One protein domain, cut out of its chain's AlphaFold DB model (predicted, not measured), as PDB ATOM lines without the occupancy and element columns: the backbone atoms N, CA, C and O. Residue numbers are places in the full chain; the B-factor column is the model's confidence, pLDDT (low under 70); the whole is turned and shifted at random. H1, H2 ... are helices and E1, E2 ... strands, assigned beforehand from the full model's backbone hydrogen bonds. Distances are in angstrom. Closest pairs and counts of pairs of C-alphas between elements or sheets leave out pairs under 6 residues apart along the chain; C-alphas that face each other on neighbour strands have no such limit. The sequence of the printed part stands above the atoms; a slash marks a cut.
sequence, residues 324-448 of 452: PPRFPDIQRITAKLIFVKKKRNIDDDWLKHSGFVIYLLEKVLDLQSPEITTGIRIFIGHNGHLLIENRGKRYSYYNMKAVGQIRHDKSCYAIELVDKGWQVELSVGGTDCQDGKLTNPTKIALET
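What this domain is: This is residues 324 to 448 of the 452 residues of an uncharacterized protein of Onchocerca volvulus (UniProt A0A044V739). Two four-stranded antiparallel sheets lie face to face as a sandwich, with their strands running nearly in line with each other, and the edge strands E5 and E8 bring the two sheets close along one side. A short helix, H1, is at one end of the sandwich, where residues 342 to 350 stick out, and the loop between E2 and E3 sticks out at the other end with residues 366 to 371. The printed part has 125 residues with one named helix and eight named strands, in the order E1 H1 E2 E3 E4 E5 E6 E7 E8; the sheets run E1 E6 E7 E8 and E2 E3 E4 E5. The class is mostly strand, although under half of the residues are in named elements. The whole is compact, with a radius of gyration of the C-alphas of 15.3 A and spans of 42 by 32 by 23 A.

How they stand to each other: One sheet is made of E1, residues 331 to 338, E6, residues 412 to 419, E7, residues 423 to 430, and E8, residues 439 to 447, in that order, and it is twisted, its C-alphas lying up to 5.8 A off its best plane. E1 and E6 are antiparallel at 167 degrees, with N 333 and O 417 within hydrogen-bond range at 2.9 A. E6, E7 and E8 form a meander, each strand the antiparallel neighbour of the one before; N 416 and O 427 are 2.9 A apart, and N 426 and O 444 are 2.8 A apart. The other sheet is a meander of E2, residues 355 to 360, E3, residues 376 to 381, E4, residues 385 to 390, and E5, residues 401 to 405, with hairpins E2 and E3, E3 and E4, and E4 and E5. Within hydrogen-bond range are N 358 and O 378 at 2.9 A, N 379 and O 387 at 2.8 A, and N 388 and O 402 at 2.9 A. The two sheets form a sandwich, two sheets face to face, with their facing parts 9.8 A centre to centre and their best planes 15 degrees apart. E5 and E8 have 9 pairs of C-alphas within 8 A, the closest being those of Ala 402 and Leu 446, 5.8 A apart. The closest C-alphas of E4 and E8 are those of Ile 388 and Leu 446, at 6.6 A. E1 and E2 are only just apart, their closest C-alphas being 8.3 A from each other. H1, residues 348 to 353, only grazes the sheet E2 E3 E4 E5, with residues 351 to 353; 1 of its 2 O i to N i+4 pairs is within range, and 3 of its 3 O i to N i+3 pairs.

Where its parts are: E1 begins at C-alpha 331, (11.427, 41.830, -8.057), and is 22.8 A long. E6 is 22.8 A, E7 23.2 A and E8 24.3 A long, and E8 ends at C-alpha 447, (16.537, 40.441, 6.143). E2 is 16.6 A, E3 16.2 A, E4 16.7 A and E5 13.8 A long; E2 begins at C-alpha 355, (31.077, 31.370, -9.361). H1 is 9.5 A long.

The domain as a whole: The two C-alphas farthest apart, those of Pro 328 and Asn 345, are 47.7 A from each other. Residues 324 to 448 are printed without a cut. The link E2 to E3 is long, with 15 residues. The mean pLDDT of the printed part is 81.6; 26 residues are under 70, namely residues 327 to 328, 343 to 351, 364 to 365, 393 to 398, 409 to 410 and 432 to 436.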
ATOM      1  N   PRO A 324      12.828  49.648 -12.793       74.81
ATOM      2  CA  PRO A 324      12.690  49.235 -11.409       74.81
ATOM      3  C   PRO A 324      11.228  49.441 -11.003       74.81
ATOM      4  O   PRO A 324      10.648  50.491 -11.313       74.81
ATOM      5  N   PRO A 325      10.604  48.456 -10.349       73.94
ATOM      6  CA  PRO A 325       9.205  48.576 -10.022       73.94
ATOM      7  C   PRO A 325       9.031  49.586  -8.876       73.94
ATOM      8  O   PRO A 325       9.972  49.885  -8.131       73.94
ATOM      9  N   ARG A 326       7.843  50.186  -8.758       71.17
ATOM     10  CA  ARG A 326       7.598  51.172  -7.697       71.17
ATOM     11  C   ARG A 326       7.297  50.408  -6.416       71.17
ATOM     12  O   ARG A 326       6.440  49.535  -6.409       71.17
ATOM     13  N   PHE A 327       7.982  50.741  -5.322       60.90
ATOM     14  CA  PHE A 327       7.639  50.179  -4.013       60.90
ATOM     15  C   PHE A 327       6.122  50.331  -3.769       60.90
ATOM     16  O   PHE A 327       5.608  51.439  -3.978       60.90
ATOM     17  N   PRO A 328       5.401  49.271  -3.352       62.45
ATOM     18  CA  PRO A 328       5.874  48.043  -2.689       62.45
ATOM     19  C   PRO A 328       6.083  46.792  -3.575       62.45
ATOM     20  O   PRO A 328       5.873  45.673  -3.109       62.45
ATOM     21  N   ASP A 329       6.489  46.936  -4.832       79.22
ATOM     22  CA  ASP A 329       6.615  45.783  -5.734       79.22
ATOM     23  C   ASP A 329       7.801  44.840  -5.438       79.22
ATOM     24  O   ASP A 329       8.893  45.255  -5.049       79.22
ATOM     25  N   ILE A 330       7.577  43.546  -5.696       85.87
ATOM     26  CA  ILE A 330       8.570  42.466  -5.592       85.87
ATOM     27  C   ILE A 330       9.296  42.310  -6.931       85.87
ATOM     28  O   ILE A 330       8.660  42.196  -7.980       85.87
ATOM     29  N   GLN A 331      10.624  42.210  -6.895       88.40
ATOM     30  CA  GLN A 331      11.427  41.830  -8.057       88.40
ATOM     31  C   GLN A 331      11.804  40.358  -7.986       88.40
ATOM     32  O   GLN A 331      12.139  39.830  -6.926       88.40
ATOM     33  N   ARG A 332      11.776  39.690  -9.138       90.14
ATOM     34  CA  ARG A 332      12.154  38.284  -9.249       90.14
ATOM     35  C   ARG A 332      13.021  38.057 -10.472       90.14
ATOM     36  O   ARG A 332      12.669  38.478 -11.570       90.14
ATOM     37  N   ILE A 333      14.109  37.322 -10.280       90.72
ATOM     38  CA  ILE A 333      14.971  36.830 -11.349       90.72
ATOM     39  C   ILE A 333      15.042  35.314 -11.232       90.72
ATOM     40  O   ILE A 333      15.391  34.780 -10.180       90.72
ATOM     41  N   THR A 334      14.740  34.624 -12.324       91.39
ATOM     42  CA  THR A 334      14.930  33.179 -12.448       91.39
ATOM     43  C   THR A 334      15.965  32.893 -13.516       91.39
ATOM     44  O   THR A 334      15.977  33.543 -14.561       91.39
ATOM     45  N   ALA A 335      16.838  31.925 -13.271       91.05
ATOM     46  CA  ALA A 335      17.864  31.552 -14.233       91.05
ATOM     47  C   ALA A 335      18.216  30.072 -14.135       91.05
ATOM     48  O   ALA A 335      18.184  29.466 -13.063       91.05
ATOM     49  N   LYS A 336      18.632  29.513 -15.268       90.70
ATOM     50  CA  LYS A 336      19.322  28.231 -15.334       90.70
ATOM     51  C   LYS A 336      20.811  28.487 -15.519       90.70
ATOM     52  O   LYS A 336      21.230  28.994 -16.555       90.70
ATOM     53  N   LEU A 337      21.602  28.117 -14.522       92.28
ATOM     54  CA  LEU A 337      23.043  28.322 -14.503       92.28
ATOM     55  C   LEU A 337      23.770  27.009 -14.787       92.28
ATOM     56  O   LEU A 337      23.525  26.002 -14.124       92.28
ATOM     57  N   ILE A 338      24.680  27.036 -15.760       91.54
ATOM     58  CA  ILE A 338      25.523  25.898 -16.135       91.54
ATOM     59  C   ILE A 338      26.976  26.301 -15.926       91.54
ATOM     60  O   ILE A 338      27.474  27.220 -16.576       91.54
ATOM     61  N   PHE A 339      27.665  25.597 -15.036       91.08
ATOM     62  CA  PHE A 339      29.098  25.755 -14.850       91.08
ATOM     63  C   PHE A 339      29.861  24.813 -15.775       91.08
ATOM     64  O   PHE A 339      29.644  23.602 -15.777       91.08
ATOM     65  N   VAL A 340      30.790  25.370 -16.549       88.54
ATOM     66  CA  VAL A 340      31.625  24.613 -17.486       88.54
ATOM     67  C   VAL A 340      33.048  24.539 -16.944       88.54
ATOM     68  O   VAL A 340      33.763  25.540 -16.893       88.54
ATOM     69  N   LYS A 341      33.480  23.341 -16.536       79.29
ATOM     70  CA  LYS A 341      34.841  23.126 -16.030       79.29
ATOM     71  C   LYS A 341      35.863  23.219 -17.175       79.29
ATOM     72  O   LYS A 341      35.672  22.643 -18.248       79.29
ATOM     73  N   LYS A 342      36.983  23.911 -16.942       74.44
ATOM     74  CA  LYS A 342      38.147  23.898 -17.848       74.44
ATOM     75  C   LYS A 342      38.915  22.570 -17.704       74.44
ATOM     76  O   LYS A 342      39.024  22.040 -16.606       74.44
ATOM     77  N   LYS A 343      39.503  22.056 -18.796       64.66
ATOM     78  CA  LYS A 343      40.293  20.797 -18.814       64.66
ATOM     79  C   LYS A 343      41.518  20.803 -17.896       64.66
ATOM     80  O   LYS A 343      41.981  19.742 -17.495       64.66
ATOM     81  N   ARG A 344      42.100  21.975 -17.633       62.54
ATOM     82  CA  ARG A 344      43.319  22.077 -16.824       62.54
ATOM     83  C   ARG A 344      42.966  21.855 -15.354       62.54
ATOM     84  O   ARG A 344      41.973  22.407 -14.887       62.54
ATOM     85  N   ASN A 345      43.804  21.091 -14.650       52.62
ATOM     86  CA  ASN A 345      43.859  21.081 -13.188       52.62
ATOM     87  C   ASN A 345      44.252  22.488 -12.733       52.62
ATOM     88  O   ASN A 345      45.427  22.815 -12.596       52.62
ATOM     89  N   ILE A 346      43.257  23.357 -12.644       58.29
ATOM     90  CA  ILE A 346      43.359  24.617 -11.929       58.29
ATOM     91  C   ILE A 346      43.429  24.232 -10.451       58.29
ATOM     92  O   ILE A 346      42.709  23.324 -10.036       58.29
ATOM     93  N   ASP A 347      44.318  24.882  -9.702       61.15
ATOM     94  CA  ASP A 347      44.417  24.742  -8.248       61.15
ATOM     95  C   ASP A 347      43.018  24.806  -7.612       61.15
ATOM     96  O   ASP A 347      42.213  25.684  -7.952       61.15
ATOM     97  N   ASP A 348      42.716  23.867  -6.713       64.44
ATOM     98  CA  ASP A 348      41.403  23.753  -6.070       64.44
ATOM     99  C   ASP A 348      41.030  25.045  -5.325       64.44
ATOM    100  O   ASP A 348      39.848  25.354  -5.154       64.44
ATOM    101  N   ASP A 349      42.019  25.849  -4.921       67.72
ATOM    102  CA  ASP A 349      41.778  27.109  -4.219       67.72
ATOM    103  C   ASP A 349      41.121  28.185  -5.103       67.72
ATOM    104  O   ASP A 349      40.240  28.925  -4.647       67.72
ATOM    105  N   TRP A 350      41.439  28.221  -6.403       67.12
ATOM    106  CA  TRP A 350      40.747  29.108  -7.349       67.12
ATOM    107  C   TRP A 350      39.299  28.671  -7.584       67.12
ATOM    108  O   TRP A 350      38.415  29.516  -7.768       67.12
ATOM    109  N   LEU A 351      39.022  27.363  -7.541       67.71
ATOM    110  CA  LEU A 351      37.663  26.839  -7.709       67.71
ATOM    111  C   LEU A 351      36.728  27.284  -6.575       67.71
ATOM    112  O   LEU A 351      35.535  27.458  -6.820       67.71
ATOM    113  N   LYS A 352      37.249  27.559  -5.368       70.24
ATOM    114  CA  LYS A 352      36.450  28.066  -4.233       70.24
ATOM    115  C   LYS A 352      35.851  29.451  -4.481       70.24
ATOM    116  O   LYS A 352      34.769  29.746  -3.978       70.24
ATOM    117  N   HIS A 353      36.543  30.289  -5.250       79.44
ATOM    118  CA  HIS A 353      36.122  31.657  -5.570       79.44
ATOM    119  C   HIS A 353      35.457  31.764  -6.950       79.44
ATOM    120  O   HIS A 353      34.979  32.833  -7.331       79.44
ATOM    121  N   SER A 354      35.409  30.659  -7.696       86.78
ATOM    122  CA  SER A 354      34.787  30.595  -9.013       86.78
ATOM    123  C   SER A 354      33.276  30.452  -8.870       86.78
ATOM    124  O   SER A 354      32.778  29.515  -8.246       86.78
ATOM    125  N   GLY A 355      32.527  31.371  -9.466       90.89
ATOM    126  CA  GLY A 355      31.077  31.370  -9.361       90.89
ATOM    127  C   GLY A 355      30.423  32.456 -10.194       90.89
ATOM    128  O   GLY A 355      31.083  33.215 -10.901       90.89
ATOM    129  N   PHE A 356      29.106  32.514 -10.085       93.03
ATOM    130  CA  PHE A 356      28.267  33.532 -10.685       93.03
ATOM    131  C   PHE A 356      27.878  34.564  -9.626       93.03
ATOM    132  O   PHE A 356      27.575  34.204  -8.486       93.03
ATOM    133  N   VAL A 357      27.912  35.845  -9.990       93.27
ATOM    134  CA  VAL A 357      27.614  36.954  -9.078       93.27
ATOM    135  C   VAL A 357      26.468  37.780  -9.637       93.27
ATOM    136  O   VAL A 357      26.495  38.164 -10.802       93.27
ATOM    137  N   ILE A 358      25.496  38.094  -8.785       93.72
ATOM    138  CA  ILE A 358      24.410  39.032  -9.065       93.72
ATOM    139  C   ILE A 358      24.547  40.194  -8.082       93.72
ATOM    140  O   ILE A 358      24.768  39.978  -6.890       93.72
ATOM    141  N   TYR A 359      24.413  41.421  -8.575       91.47
ATOM    142  CA  TYR A 359      24.387  42.618  -7.741       91.47
ATOM    143  C   TYR A 359      22.994  43.243  -7.779       91.47
ATOM    144  O   TYR A 359      22.458  43.481  -8.858       91.47
ATOM    145  N   LEU A 360      22.435  43.538  -6.606       89.79
ATOM    146  CA  LEU A 360      21.267  44.407  -6.467       89.79
ATOM    147  C   LEU A 360      21.765  45.796  -6.069       89.79
ATOM    148  O   LEU A 360      22.403  45.964  -5.024       89.79
ATOM    149  N   LEU A 361      21.510  46.777  -6.930       85.03
ATOM    150  CA  LEU A 361      21.972  48.153  -6.768       85.03
ATOM    151  C   LEU A 361      20.785  49.077  -6.498       85.03
ATOM    152  O   LEU A 361      19.774  49.003  -7.186       85.03
ATOM    153  N   GLU A 362      20.937  49.994  -5.544       76.59
ATOM    154  CA  GLU A 362      19.922  51.020  -5.246       76.59
ATOM    155  C   GLU A 362      19.880  52.134  -6.300       76.59
ATOM    156  O   GLU A 362      18.849  52.764  -6.520       76.59
ATOM    157  N   LYS A 363      21.024  52.419  -6.932       74.48
ATOM    158  CA  LYS A 363      21.172  53.438  -7.975       74.48
ATOM    159  C   LYS A 363      22.014  52.884  -9.111       74.48
ATOM    160  O   LYS A 363      22.933  52.102  -8.876       74.48
ATOM    161  N   VAL A 364      21.725  53.339 -10.328       66.83
ATOM    162  CA  VAL A 364      22.587  53.097 -11.489       66.83
ATOM    163  C   VAL A 364      23.928  53.772 -11.210       66.83
ATOM    164  O   VAL A 364      23.998  54.994 -11.075       66.83
ATOM    165  N   LEU A 365      24.971  52.966 -11.036       68.70
ATOM    166  CA  LEU A 365      26.332  53.447 -10.832       68.70
ATOM    167  C   LEU A 365      26.996  53.656 -12.185       68.70
ATOM    168  O   LEU A 365      26.789  52.872 -13.110       68.70
ATOM    169  N   ASP A 366      27.847  54.672 -12.261       71.26
ATOM    170  CA  ASP A 366      28.852  54.734 -13.309       71.26
ATOM    171  C   ASP A 366      29.897  53.641 -13.028       71.26
ATOM    172  O   ASP A 366      30.715  53.749 -12.107       71.26
ATOM    173  N   LEU A 367      29.781  52.513 -13.731       78.56
ATOM    174  CA  LEU A 367      30.627  51.344 -13.517       78.56
ATOM    175  C   LEU A 367      31.977  51.554 -14.201       78.56
ATOM    176  O   LEU A 367      32.146  51.274 -15.382       78.56
ATOM    177  N   GLN A 368      32.952  52.004 -13.418       79.41
ATOM    178  CA  GLN A 368      34.333  52.211 -13.865       79.41
ATOM    179  C   GLN A 368      35.222  50.968 -13.692       79.41
ATOM    180  O   GLN A 368      36.362  50.947 -14.149       79.41
ATOM    181  N   SER A 369      34.730  49.927 -13.011       81.90
ATOM    182  CA  SER A 369      35.497  48.705 -12.762       81.90
ATOM    183  C   SER A 369      34.602  47.460 -12.687       81.90
ATOM    184  O   SER A 369      33.419  47.583 -12.352       81.90
ATOM    185  N   PRO A 370      35.165  46.256 -12.917       81.09
ATOM    186  CA  PRO A 370      34.468  44.988 -12.715       81.09
ATOM    187  C   PRO A 370      34.240  44.633 -11.234       81.09
ATOM    188  O   PRO A 370      33.629  43.608 -10.931       81.09
ATOM    189  N   GLU A 371      34.720  45.439 -10.285       81.35
ATOM    190  CA  GLU A 371      34.413  45.263  -8.870       81.35
ATOM    191  C   GLU A 371      33.348  46.266  -8.415       81.35
ATOM    192  O   GLU A 371      33.516  47.482  -8.509       81.35
ATOM    193  N   ILE A 372      32.250  45.740  -7.872       83.79
ATOM    194  CA  ILE A 372      31.179  46.539  -7.282       83.79
ATOM    195  C   ILE A 372      31.272  46.430  -5.755       83.79
ATOM    196  O   ILE A 372      31.178  45.348  -5.162       83.79
ATOM    197  N   THR A 373      31.464  47.580  -5.113       82.74
ATOM    198  CA  THR A 373      31.703  47.704  -3.665       82.74
ATOM    199  C   THR A 373      30.468  48.144  -2.878       82.74
ATOM    200  O   THR A 373      30.534  48.291  -1.661       82.74
ATOM    201  N   THR A 374      29.332  48.336  -3.546       85.10
ATOM    202  CA  THR A 374      28.080  48.832  -2.955       85.10
ATOM    203  C   THR A 374      26.896  47.942  -3.320       85.10
ATOM    204  O   THR A 374      26.939  47.234  -4.322       85.10
ATOM    205  N   GLY A 375      25.814  48.025  -2.544       87.26
ATOM    206  CA  GLY A 375      24.607  47.224  -2.757       87.26
ATOM    207  C   GLY A 375      24.710  45.817  -2.166       87.26
ATOM    208  O   GLY A 375      25.584  45.534  -1.339       87.26
ATOM    209  N   ILE A 376      23.798  44.941  -2.585       90.34
ATOM    210  CA  ILE A 376      23.742  43.549  -2.132       90.34
ATOM    211  C   ILE A 376      24.414  42.672  -3.180       90.34
ATOM    212  O   ILE A 376      24.036  42.679  -4.351       90.34
ATOM    213  N   ARG A 377      25.413  41.901  -2.751       92.58
ATOM    214  CA  ARG A 377      26.122  40.932  -3.584       92.58
ATOM    215  C   ARG A 377      25.598  39.536  -3.296       92.58
ATOM    216  O   ARG A 377      25.712  39.045  -2.177       92.58
ATOM    217  N   ILE A 378      25.099  38.876  -4.328       94.74
ATOM    218  CA  ILE A 378      24.697  37.477  -4.302       94.74
ATOM    219  C   ILE A 378      25.745  36.676  -5.066       94.74
ATOM    220  O   ILE A 378      26.050  36.991  -6.212       94.74
ATOM    221  N   PHE A 379      26.308  35.646  -4.446       94.27
ATOM    222  CA  PHE A 379      27.294  34.756  -5.046       94.27
ATOM    223  C   PHE A 379      26.802  33.314  -5.014       94.27
ATOM    224  O   PHE A 379      26.342  32.820  -3.984       94.27
ATOM    225  N   ILE A 380      26.943  32.654  -6.158       93.41
ATOM    226  CA  ILE A 380      26.621  31.250  -6.372       93.41
ATOM    227  C   ILE A 380      27.897  30.592  -6.878       93.41
ATOM    228  O   ILE A 380      28.299  30.788  -8.024       93.41
ATOM    229  N   GLY A 381      28.573  29.858  -6.005       91.34
ATOM    230  CA  GLY A 381      29.820  29.178  -6.314       91.34
ATOM    231  C   GLY A 381      29.601  27.954  -7.193       91.34
ATOM    232  O   GLY A 381      28.619  27.228  -7.037       91.34
ATOM    233  N   HIS A 382      30.573  27.666  -8.060       87.91
ATOM    234  CA  HIS A 382      30.662  26.386  -8.769       87.91
ATOM    235  C   HIS A 382      30.594  25.205  -7.790       87.91
ATOM    236  O   HIS A 382      30.035  24.159  -8.094       87.91
ATOM    237  N   ASN A 383      31.174  25.373  -6.600       86.38
ATOM    238  CA  ASN A 383      31.198  24.374  -5.536       86.38
ATOM    239  C   ASN A 383      29.871  24.251  -4.748       86.38
ATOM    240  O   ASN A 383      29.823  23.540  -3.744       86.38
ATOM    241  N   GLY A 384      28.811  24.961  -5.147       88.26
ATOM    242  CA  GLY A 384      27.528  25.001  -4.442       88.26
ATOM    243  C   GLY A 384      27.489  25.934  -3.224       88.26
ATOM    244  O   GLY A 384      26.468  25.964  -2.537       88.26
ATOM    245  N   HIS A 385      28.560  26.685  -2.940       91.60
ATOM    246  CA  HIS A 385      28.577  27.686  -1.870       91.60
ATOM    247  C   HIS A 385      27.721  28.896  -2.259       91.60
ATOM    248  O   HIS A 385      27.900  29.475  -3.330       91.60
ATOM    249  N   LEU A 386      26.806  29.289  -1.380       94.17
ATOM    250  CA  LEU A 386      25.899  30.415  -1.570       94.17
ATOM    251  C   LEU A 386      26.201  31.513  -0.559       94.17
ATOM    252  O   LEU A 386      26.384  31.234   0.625       94.17
ATOM    253  N   LEU A 387      26.191  32.763  -1.009       94.78
ATOM    254  CA  LEU A 387      26.410  33.924  -0.153       94.78
ATOM    255  C   LEU A 387      25.523  35.086  -0.604       94.78
ATOM    256  O   LEU A 387      25.549  35.456  -1.773       94.78
ATOM    257  N   ILE A 388      24.798  35.694   0.332       94.30
ATOM    258  CA  ILE A 388      24.227  37.038   0.192       94.30
ATOM    259  C   ILE A 388      25.001  37.943   1.150       94.30
ATOM    260  O   ILE A 388      25.076  37.653   2.341       94.30
ATOM    261  N   GLU A 389      25.593  39.018   0.649       91.52
ATOM    262  CA  GLU A 389      26.425  39.949   1.414       91.52
ATOM    263  C   GLU A 389      25.940  41.384   1.189       91.52
ATOM    264  O   GLU A 389      25.870  41.844   0.047       91.52
ATOM    265  N   ASN A 390      25.645  42.114   2.269       88.60
ATOM    266  CA  ASN A 390      25.427  43.556   2.188       88.60
ATOM    267  C   ASN A 390      26.782  44.274   2.193       88.60
ATOM    268  O   ASN A 390      27.475  44.305   3.211       88.60
ATOM    269  N   ARG A 391      27.161  44.879   1.062       82.98
ATOM    270  CA  ARG A 391      28.416  45.640   0.931       82.98
ATOM    271  C   ARG A 391      28.258  47.127   1.260       82.98
ATOM    272  O   ARG A 391      29.248  47.854   1.369       82.98
ATOM    273  N   GLY A 392      27.031  47.604   1.457       74.28
ATOM    274  CA  GLY A 392      26.750  48.985   1.827       74.28
ATOM    275  C   GLY A 392      27.130  49.289   3.277       74.28
ATOM    276  O   GLY A 392      26.298  49.186   4.168       74.28
ATOM    277  N   LYS A 393      28.358  49.767   3.527       64.13
ATOM    278  CA  LYS A 393      28.798  50.196   4.878       64.13
ATOM    279  C   LYS A 393      27.920  51.288   5.511       64.13
ATOM    280  O   LYS A 393      27.947  51.454   6.724       64.13
ATOM    281  N   ARG A 394      27.199  52.074   4.700       57.81
ATOM    282  CA  ARG A 394      26.435  53.251   5.155       57.81
ATOM    283  C   ARG A 394      25.055  52.930   5.723       57.81
ATOM    284  O   ARG A 394      24.486  53.786   6.390       57.81
ATOM    285  N   TYR A 395      24.528  51.735   5.481       56.45
ATOM    286  CA  TYR A 395      23.137  51.421   5.765       56.45
ATOM    287  C   TYR A 395      23.046  50.160   6.624       56.45
ATOM    288  O   TYR A 395      23.142  49.038   6.131       56.45
ATOM    289  N   SER A 396      22.883  50.353   7.937       58.39
ATOM    290  CA  SER A 396      22.866  49.274   8.935       58.39
ATOM    291  C   SER A 396      21.573  48.456   8.941       58.39
ATOM    292  O   SER A 396      21.379  47.665   9.860       58.39
ATOM    293  N   TYR A 397      20.662  48.686   7.991       65.81
ATOM    294  CA  TYR A 397      19.346  48.074   8.050       65.81
ATOM    295  C   TYR A 397      19.308  46.641   7.562       65.81
ATOM    296  O   TYR A 397      18.289  46.056   7.822       65.81
ATOM    297  N   TYR A 398      20.312  46.044   6.908       62.20
ATOM    298  CA  TYR A 398      20.336  44.586   6.659       62.20
ATOM    299  C   TYR A 398      21.309  43.873   7.597       62.20
ATOM    300  O   TYR A 398      22.334  44.439   7.984       62.20
ATOM    301  N   ASN A 399      21.049  42.589   7.872       71.21
ATOM    302  CA  ASN A 399      22.084  41.676   8.364       71.21
ATOM    303  C   ASN A 399      23.339  41.748   7.465       71.21
ATOM    304  O   ASN A 399      23.252  42.046   6.275       71.21
ATOM    305  N   MET A 400      24.527  41.471   8.017       80.55
ATOM    306  CA  MET A 400      25.772  41.618   7.243       80.55
ATOM    307  C   MET A 400      25.876  40.602   6.098       80.55
ATOM    308  O   MET A 400      26.292  40.949   4.993       80.55
ATOM    309  N   LYS A 401      25.523  39.339   6.362       90.14
ATOM    310  CA  LYS A 401      25.607  38.257   5.379       90.14
ATOM    311  C   LYS A 401      24.704  37.075   5.726       90.14
ATOM    312  O   LYS A 401      24.448  36.821   6.899       90.14
ATOM    313  N   ALA A 402      24.321  36.315   4.708       92.34
ATOM    314  CA  ALA A 402      23.688  35.005   4.805       92.34
ATOM    315  C   ALA A 402      24.468  34.004   3.946       92.34
ATOM    316  O   ALA A 402      24.895  34.341   2.843       92.34
ATOM    317  N   VAL A 403      24.678  32.788   4.450       93.74
ATOM    318  CA  VAL A 403      25.504  31.758   3.801       93.74
ATOM    319  C   VAL A 403      24.720  30.456   3.710       93.74
ATOM    320  O   VAL A 403      23.961  30.127   4.620       93.74
ATOM    321  N   GLY A 404      24.914  29.709   2.626       92.34
ATOM    322  CA  GLY A 404      24.321  28.390   2.425       92.34
ATOM    323  C   GLY A 404      25.219  27.479   1.599       92.34
ATOM    324  O   GLY A 404      26.222  27.914   1.037       92.34
ATOM    325  N   GLN A 405      24.851  26.205   1.519       91.17
ATOM    326  CA  GLN A 405      25.589  25.203   0.758       91.17
ATOM    327  C   GLN A 405      24.614  24.225   0.104       91.17
ATOM    328  O   GLN A 405      23.785  23.620   0.782       91.17
ATOM    329  N   ILE A 406      24.751  24.042  -1.204       87.34
ATOM    330  CA  ILE A 406      24.025  23.032  -1.978       87.34
ATOM    331  C   ILE A 406      24.905  21.789  -2.112       87.34
ATOM    332  O   ILE A 406      26.135  21.869  -2.065       87.34
ATOM    333  N   ARG A 407      24.288  20.627  -2.336       79.16
ATOM    334  CA  ARG A 407      25.018  19.440  -2.799       79.16
ATOM    335  C   ARG A 407      25.754  19.749  -4.116       79.16
ATOM    336  O   ARG A 407      25.192  20.323  -5.046       79.16
ATOM    337  N   HIS A 408      27.038  19.400  -4.152       70.48
ATOM    338  CA  HIS A 408      27.981  19.708  -5.236       70.48
ATOM    339  C   HIS A 408      27.969  18.665  -6.376       70.48
ATOM    340  O   HIS A 408      28.841  18.640  -7.236       70.48
ATOM    341  N   ASP A 409      26.998  17.760  -6.407       68.61
ATOM    342  CA  ASP A 409      26.964  16.665  -7.379       68.61
ATOM    343  C   ASP A 409      26.570  17.105  -8.801       68.61
ATOM    344  O   ASP A 409      26.664  16.305  -9.732       68.61
ATOM    345  N   LYS A 410      26.163  18.368  -9.004       69.15
ATOM    346  CA  LYS A 410      25.642  18.864 -10.287       69.15
ATOM    347  C   LYS A 410      26.406  20.086 -10.801       69.15
ATOM    348  O   LYS A 410      26.675  21.016 -10.058       69.15
ATOM    349  N   SER A 411      26.662  20.136 -12.111       79.39
ATOM    350  CA  SER A 411      27.184  21.327 -12.816       79.39
ATOM    351  C   SER A 411      26.090  22.320 -13.233       79.39
ATOM    352  O   SER A 411      26.361  23.271 -13.965       79.39
ATOM    353  N   CYS A 412      24.842  22.066 -12.833       88.30
ATOM    354  CA  CYS A 412      23.659  22.729 -13.358       88.30
ATOM    355  C   CYS A 412      22.673  23.057 -12.238       88.30
ATOM    356  O   CYS A 412      22.218  22.164 -11.515       88.30
ATOM    357  N   TYR A 413      22.315  24.332 -12.131       90.26
ATOM    358  CA  TYR A 413      21.474  24.863 -11.064       90.26
ATOM    359  C   TYR A 413      20.298  25.655 -11.635       90.26
ATOM    360  O   TYR A 413      20.457  26.422 -12.583       90.26
ATOM    361  N   ALA A 414      19.121  25.484 -11.039       91.69
ATOM    362  CA  ALA A 414      18.016  26.424 -11.179       91.69
ATOM    363  C   ALA A 414      18.094  27.427 -10.028       91.69
ATOM    364  O   ALA A 414      18.331  27.037  -8.882       91.69
ATOM    365  N   ILE A 415      17.922  28.704 -10.344       92.52
ATOM    366  CA  ILE A 415      18.047  29.823  -9.414       92.52
ATOM    367  C   ILE A 415      16.754  30.622  -9.456       92.52
ATOM    368  O   ILE A 415      16.261  30.942 -10.536       92.52
ATOM    369  N   GLU A 416      16.258  30.988  -8.282       94.47
ATOM    370  CA  GLU A 416      15.219  31.989  -8.089       94.47
ATOM    371  C   GLU A 416      15.704  32.986  -7.032       94.47
ATOM    372  O   GLU A 416      15.950  32.625  -5.881       94.47
ATOM    373  N   LEU A 417      15.887  34.237  -7.446       95.04
ATOM    374  CA  LEU A 417      16.220  35.367  -6.588       95.04
ATOM    375  C   LEU A 417      14.987  36.258  -6.480       95.04
ATOM    376  O   LEU A 417      14.461  36.702  -7.500       95.04
ATOM    377  N   VAL A 418      14.552  36.527  -5.255       93.98
ATOM    378  CA  VAL A 418      13.396  37.373  -4.960       93.98
ATOM    379  C   VAL A 418      13.841  38.511  -4.057       93.98
ATOM    380  O   VAL A 418      14.334  38.275  -2.957       93.98
ATOM    381  N   ASP A 419      13.640  39.740  -4.508       90.49
ATOM    382  CA  ASP A 419      13.825  40.947  -3.710       90.49
ATOM    383  C   ASP A 419      12.452  41.521  -3.342       90.49
ATOM    384  O   ASP A 419      11.688  41.959  -4.204       90.49
ATOM    385  N   LYS A 420      12.130  41.473  -2.047       88.54
ATOM    386  CA  LYS A 420      10.880  41.979  -1.458       88.54
ATOM    387  C   LYS A 420      11.050  43.389  -0.870       88.54
ATOM    388  O   LYS A 420      10.171  43.859  -0.150       88.54
ATOM    389  N   GLY A 421      12.204  44.031  -1.063       83.03
ATOM    390  CA  GLY A 421      12.582  45.300  -0.438       83.03
ATOM    391  C   GLY A 421      13.061  45.149   1.009       83.03
ATOM    392  O   GLY A 421      14.134  45.622   1.356       83.03
ATOM    393  N   TRP A 422      12.329  44.442   1.871       84.05
ATOM    394  CA  TRP A 422      12.734  44.186   3.270       84.05
ATOM    395  C   TRP A 422      13.499  42.861   3.456       84.05
ATOM    396  O   TRP A 422      14.102  42.614   4.502       84.05
ATOM    397  N   GLN A 423      13.488  42.000   2.437       89.26
ATOM    398  CA  GLN A 423      14.164  40.709   2.437       89.26
ATOM    399  C   GLN A 423      14.588  40.341   1.018       89.26
ATOM    400  O   GLN A 423      13.784  40.410   0.087       89.26
ATOM    401  N   VAL A 424      15.829  39.882   0.884       91.99
ATOM    402  CA  VAL A 424      16.342  39.258  -0.338       91.99
ATOM    403  C   VAL A 424      16.450  37.759  -0.099       91.99
ATOM    404  O   VAL A 424      17.193  37.330   0.781       91.99
ATOM    405  N   GLU A 425      15.709  36.964  -0.866       94.78
ATOM    406  CA  GLU A 425      15.662  35.502  -0.781       94.78
ATOM    407  C   GLU A 425      16.308  34.889  -2.027       94.78
ATOM    408  O   GLU A 425      15.900  35.166  -3.153       94.78
ATOM    409  N   LEU A 426      17.301  34.025  -1.825       96.52
ATOM    410  CA  LEU A 426      17.906  33.214  -2.873       96.52
ATOM    411  C   LEU A 426      17.518  31.750  -2.658       96.52
ATOM    412  O   LEU A 426      17.866  31.150  -1.640       96.52
ATOM    413  N   SER A 427      16.862  31.167  -3.655       94.83
ATOM    414  CA  SER A 427      16.562  29.741  -3.744       94.83
ATOM    415  C   SER A 427      17.368  29.120  -4.878       94.83
ATOM    416  O   SER A 427      17.278  29.562  -6.022       94.83
ATOM    417  N   VAL A 428      18.143  28.076  -4.583       92.79
ATOM    418  CA  VAL A 428      18.927  27.367  -5.603       92.79
ATOM    419  C   VAL A 428      18.744  25.864  -5.462       92.79
ATOM    420  O   VAL A 428      18.941  25.301  -4.385       92.79
ATOM    421  N   GLY A 429      18.369  25.208  -6.555       88.48
ATOM    422  CA  GLY A 429      18.161  23.762  -6.624       88.48
ATOM    423  C   GLY A 429      19.034  23.125  -7.697       88.48
ATOM    424  O   GLY A 429      19.271  23.713  -8.753       88.48
ATOM    425  N   GLY A 430      19.505  21.905  -7.443       79.77
ATOM    426  CA  GLY A 430      20.162  21.111  -8.479       79.77
ATOM    427  C   GLY A 430      19.147  20.674  -9.538       79.77
ATOM    428  O   GLY A 430      18.006  20.355  -9.204       79.77
ATOM    429  N   THR A 431      19.543  20.621 -10.808       73.04
ATOM    430  CA  THR A 431      18.695  20.089 -11.894       73.04
ATOM    431  C   THR A 431      19.468  19.091 -12.743       73.04
ATOM    432  O   THR A 431      20.690  19.173 -12.838       73.04
ATOM    433  N   ASP A 432      18.767  18.180 -13.418       69.03
ATOM    434  CA  ASP A 432      19.383  17.280 -14.411       69.03
ATOM    435  C   ASP A 432      19.666  18.000 -15.738       69.03
ATOM    436  O   ASP A 432      19.899  17.387 -16.776       69.03
ATOM    437  N   CYS A 433      19.635  19.339 -15.727       68.76
ATOM    438  CA  CYS A 433      19.884  20.195 -16.875       68.76
ATOM    439  C   CYS A 433      18.904  20.002 -18.048       68.76
ATOM    440  O   CYS A 433      19.053  20.653 -19.087       68.76
ATOM    441  N   GLN A 434      17.875  19.171 -17.886       64.02
ATOM    442  CA  GLN A 434      16.780  19.014 -18.838       64.02
ATOM    443  C   GLN A 434      15.615  19.939 -18.477       64.02
ATOM    444  O   GLN A 434      15.242  20.759 -19.315       64.02
ATOM    445  N   ASP A 435      15.187  19.934 -17.210       61.96
ATOM    446  CA  ASP A 435      14.073  20.745 -16.710       61.96
ATOM    447  C   ASP A 435      14.550  21.878 -15.791       61.96
ATOM    448  O   ASP A 435      15.378  21.672 -14.905       61.96
ATOM    449  N   GLY A 436      14.007  23.084 -15.975       59.54
ATOM    450  CA  GLY A 436      14.310  24.268 -15.153       59.54
ATOM    451  C   GLY A 436      13.670  24.267 -13.758       59.54
ATOM    452  O   GLY A 436      13.675  25.291 -13.082       59.54
ATOM    453  N   LYS A 437      13.081  23.148 -13.319       70.21
ATOM    454  CA  LYS A 437      12.367  23.063 -12.039       70.21
ATOM    455  C   LYS A 437      13.346  22.950 -10.872       70.21
ATOM    456  O   LYS A 437      14.249  22.117 -10.891       70.21
ATOM    457  N   LEU A 438      13.121  23.740  -9.823       71.33
ATOM    458  CA  LEU A 438      13.844  23.632  -8.556       71.33
ATOM    459  C   LEU A 438      13.532  22.281  -7.895       71.33
ATOM    460  O   LEU A 438      12.442  22.086  -7.361       71.33
ATOM    461  N   THR A 439      14.487  21.349  -7.906       74.74
ATOM    462  CA  THR A 439      14.400  20.128  -7.088       74.74
ATOM    463  C   THR A 439      15.155  20.346  -5.778       74.74
ATOM    464  O   THR A 439      16.308  20.776  -5.800       74.74
ATOM    465  N   ASN A 440      14.492  20.102  -4.639       81.51
ATOM    466  CA  ASN A 440      15.039  20.265  -3.281       81.51
ATOM    467  C   ASN A 440      15.891  21.542  -3.092       81.51
ATOM    468  O   ASN A 440      17.088  21.443  -2.804       81.51
ATOM    469  N   PRO A 441      15.315  22.744  -3.294       87.48
ATOM    470  CA  PRO A 441      16.088  23.977  -3.266       87.48
ATOM    471  C   PRO A 441      16.648  24.275  -1.873       87.48
ATOM    472  O   PRO A 441      15.946  24.179  -0.867       87.48
ATOM    473  N   THR A 442      17.907  24.701  -1.826       91.56
ATOM    474  CA  THR A 442      18.493  25.351  -0.652       91.56
ATOM    475  C   THR A 442      18.122  26.824  -0.687       91.56
ATOM    476  O   THR A 442      18.296  27.480  -1.716       91.56
ATOM    477  N   LYS A 443      17.610  27.336   0.432       93.99
ATOM    478  CA  LYS A 443      17.170  28.723   0.564       93.99
ATOM    479  C   LYS A 443      18.036  29.466   1.567       93.99
ATOM    480  O   LYS A 443      18.268  28.963   2.662       93.99
ATOM    481  N   ILE A 444      18.471  30.665   1.201       94.94
ATOM    482  CA  ILE A 444      19.096  31.620   2.116       94.94
ATOM    483  C   ILE A 444      18.437  32.981   1.946       94.94
ATOM    484  O   ILE A 444      18.020  33.334   0.843       94.94
ATOM    485  N   ALA A 445      18.337  33.741   3.030       93.54
ATOM    486  CA  ALA A 445      17.709  35.052   3.007       93.54
ATOM    487  C   ALA A 445      18.524  36.071   3.802       93.54
ATOM    488  O   ALA A 445      19.124  35.740   4.826       93.54
ATOM    489  N   LEU A 446      18.525  37.311   3.322       90.41
ATOM    490  CA  LEU A 446      19.054  38.471   4.022       90.41
ATOM    491  C   LEU A 446      17.896  39.413   4.349       90.41
ATOM    492  O   LEU A 446      17.232  39.910   3.444       90.41
ATOM    493  N   GLU A 447      17.654  39.638   5.635       86.79
ATOM    494  CA  GLU A 447      16.537  40.441   6.143       86.79
ATOM    495  C   GLU A 447      17.012  41.765   6.722       86.79
ATOM    496  O   GLU A 447      18.165  41.891   7.164       86.79
ATOM    497  N   THR A 448      16.107  42.745   6.732       77.28
ATOM    498  CA  THR A 448      16.369  44.003   7.412       77.28
ATOM    499  C   THR A 448      16.288  43.885   8.940       77.28
ATOM    500  O   THR A 448      15.391  43.238   9.460       77.28
TER     501      THR A 448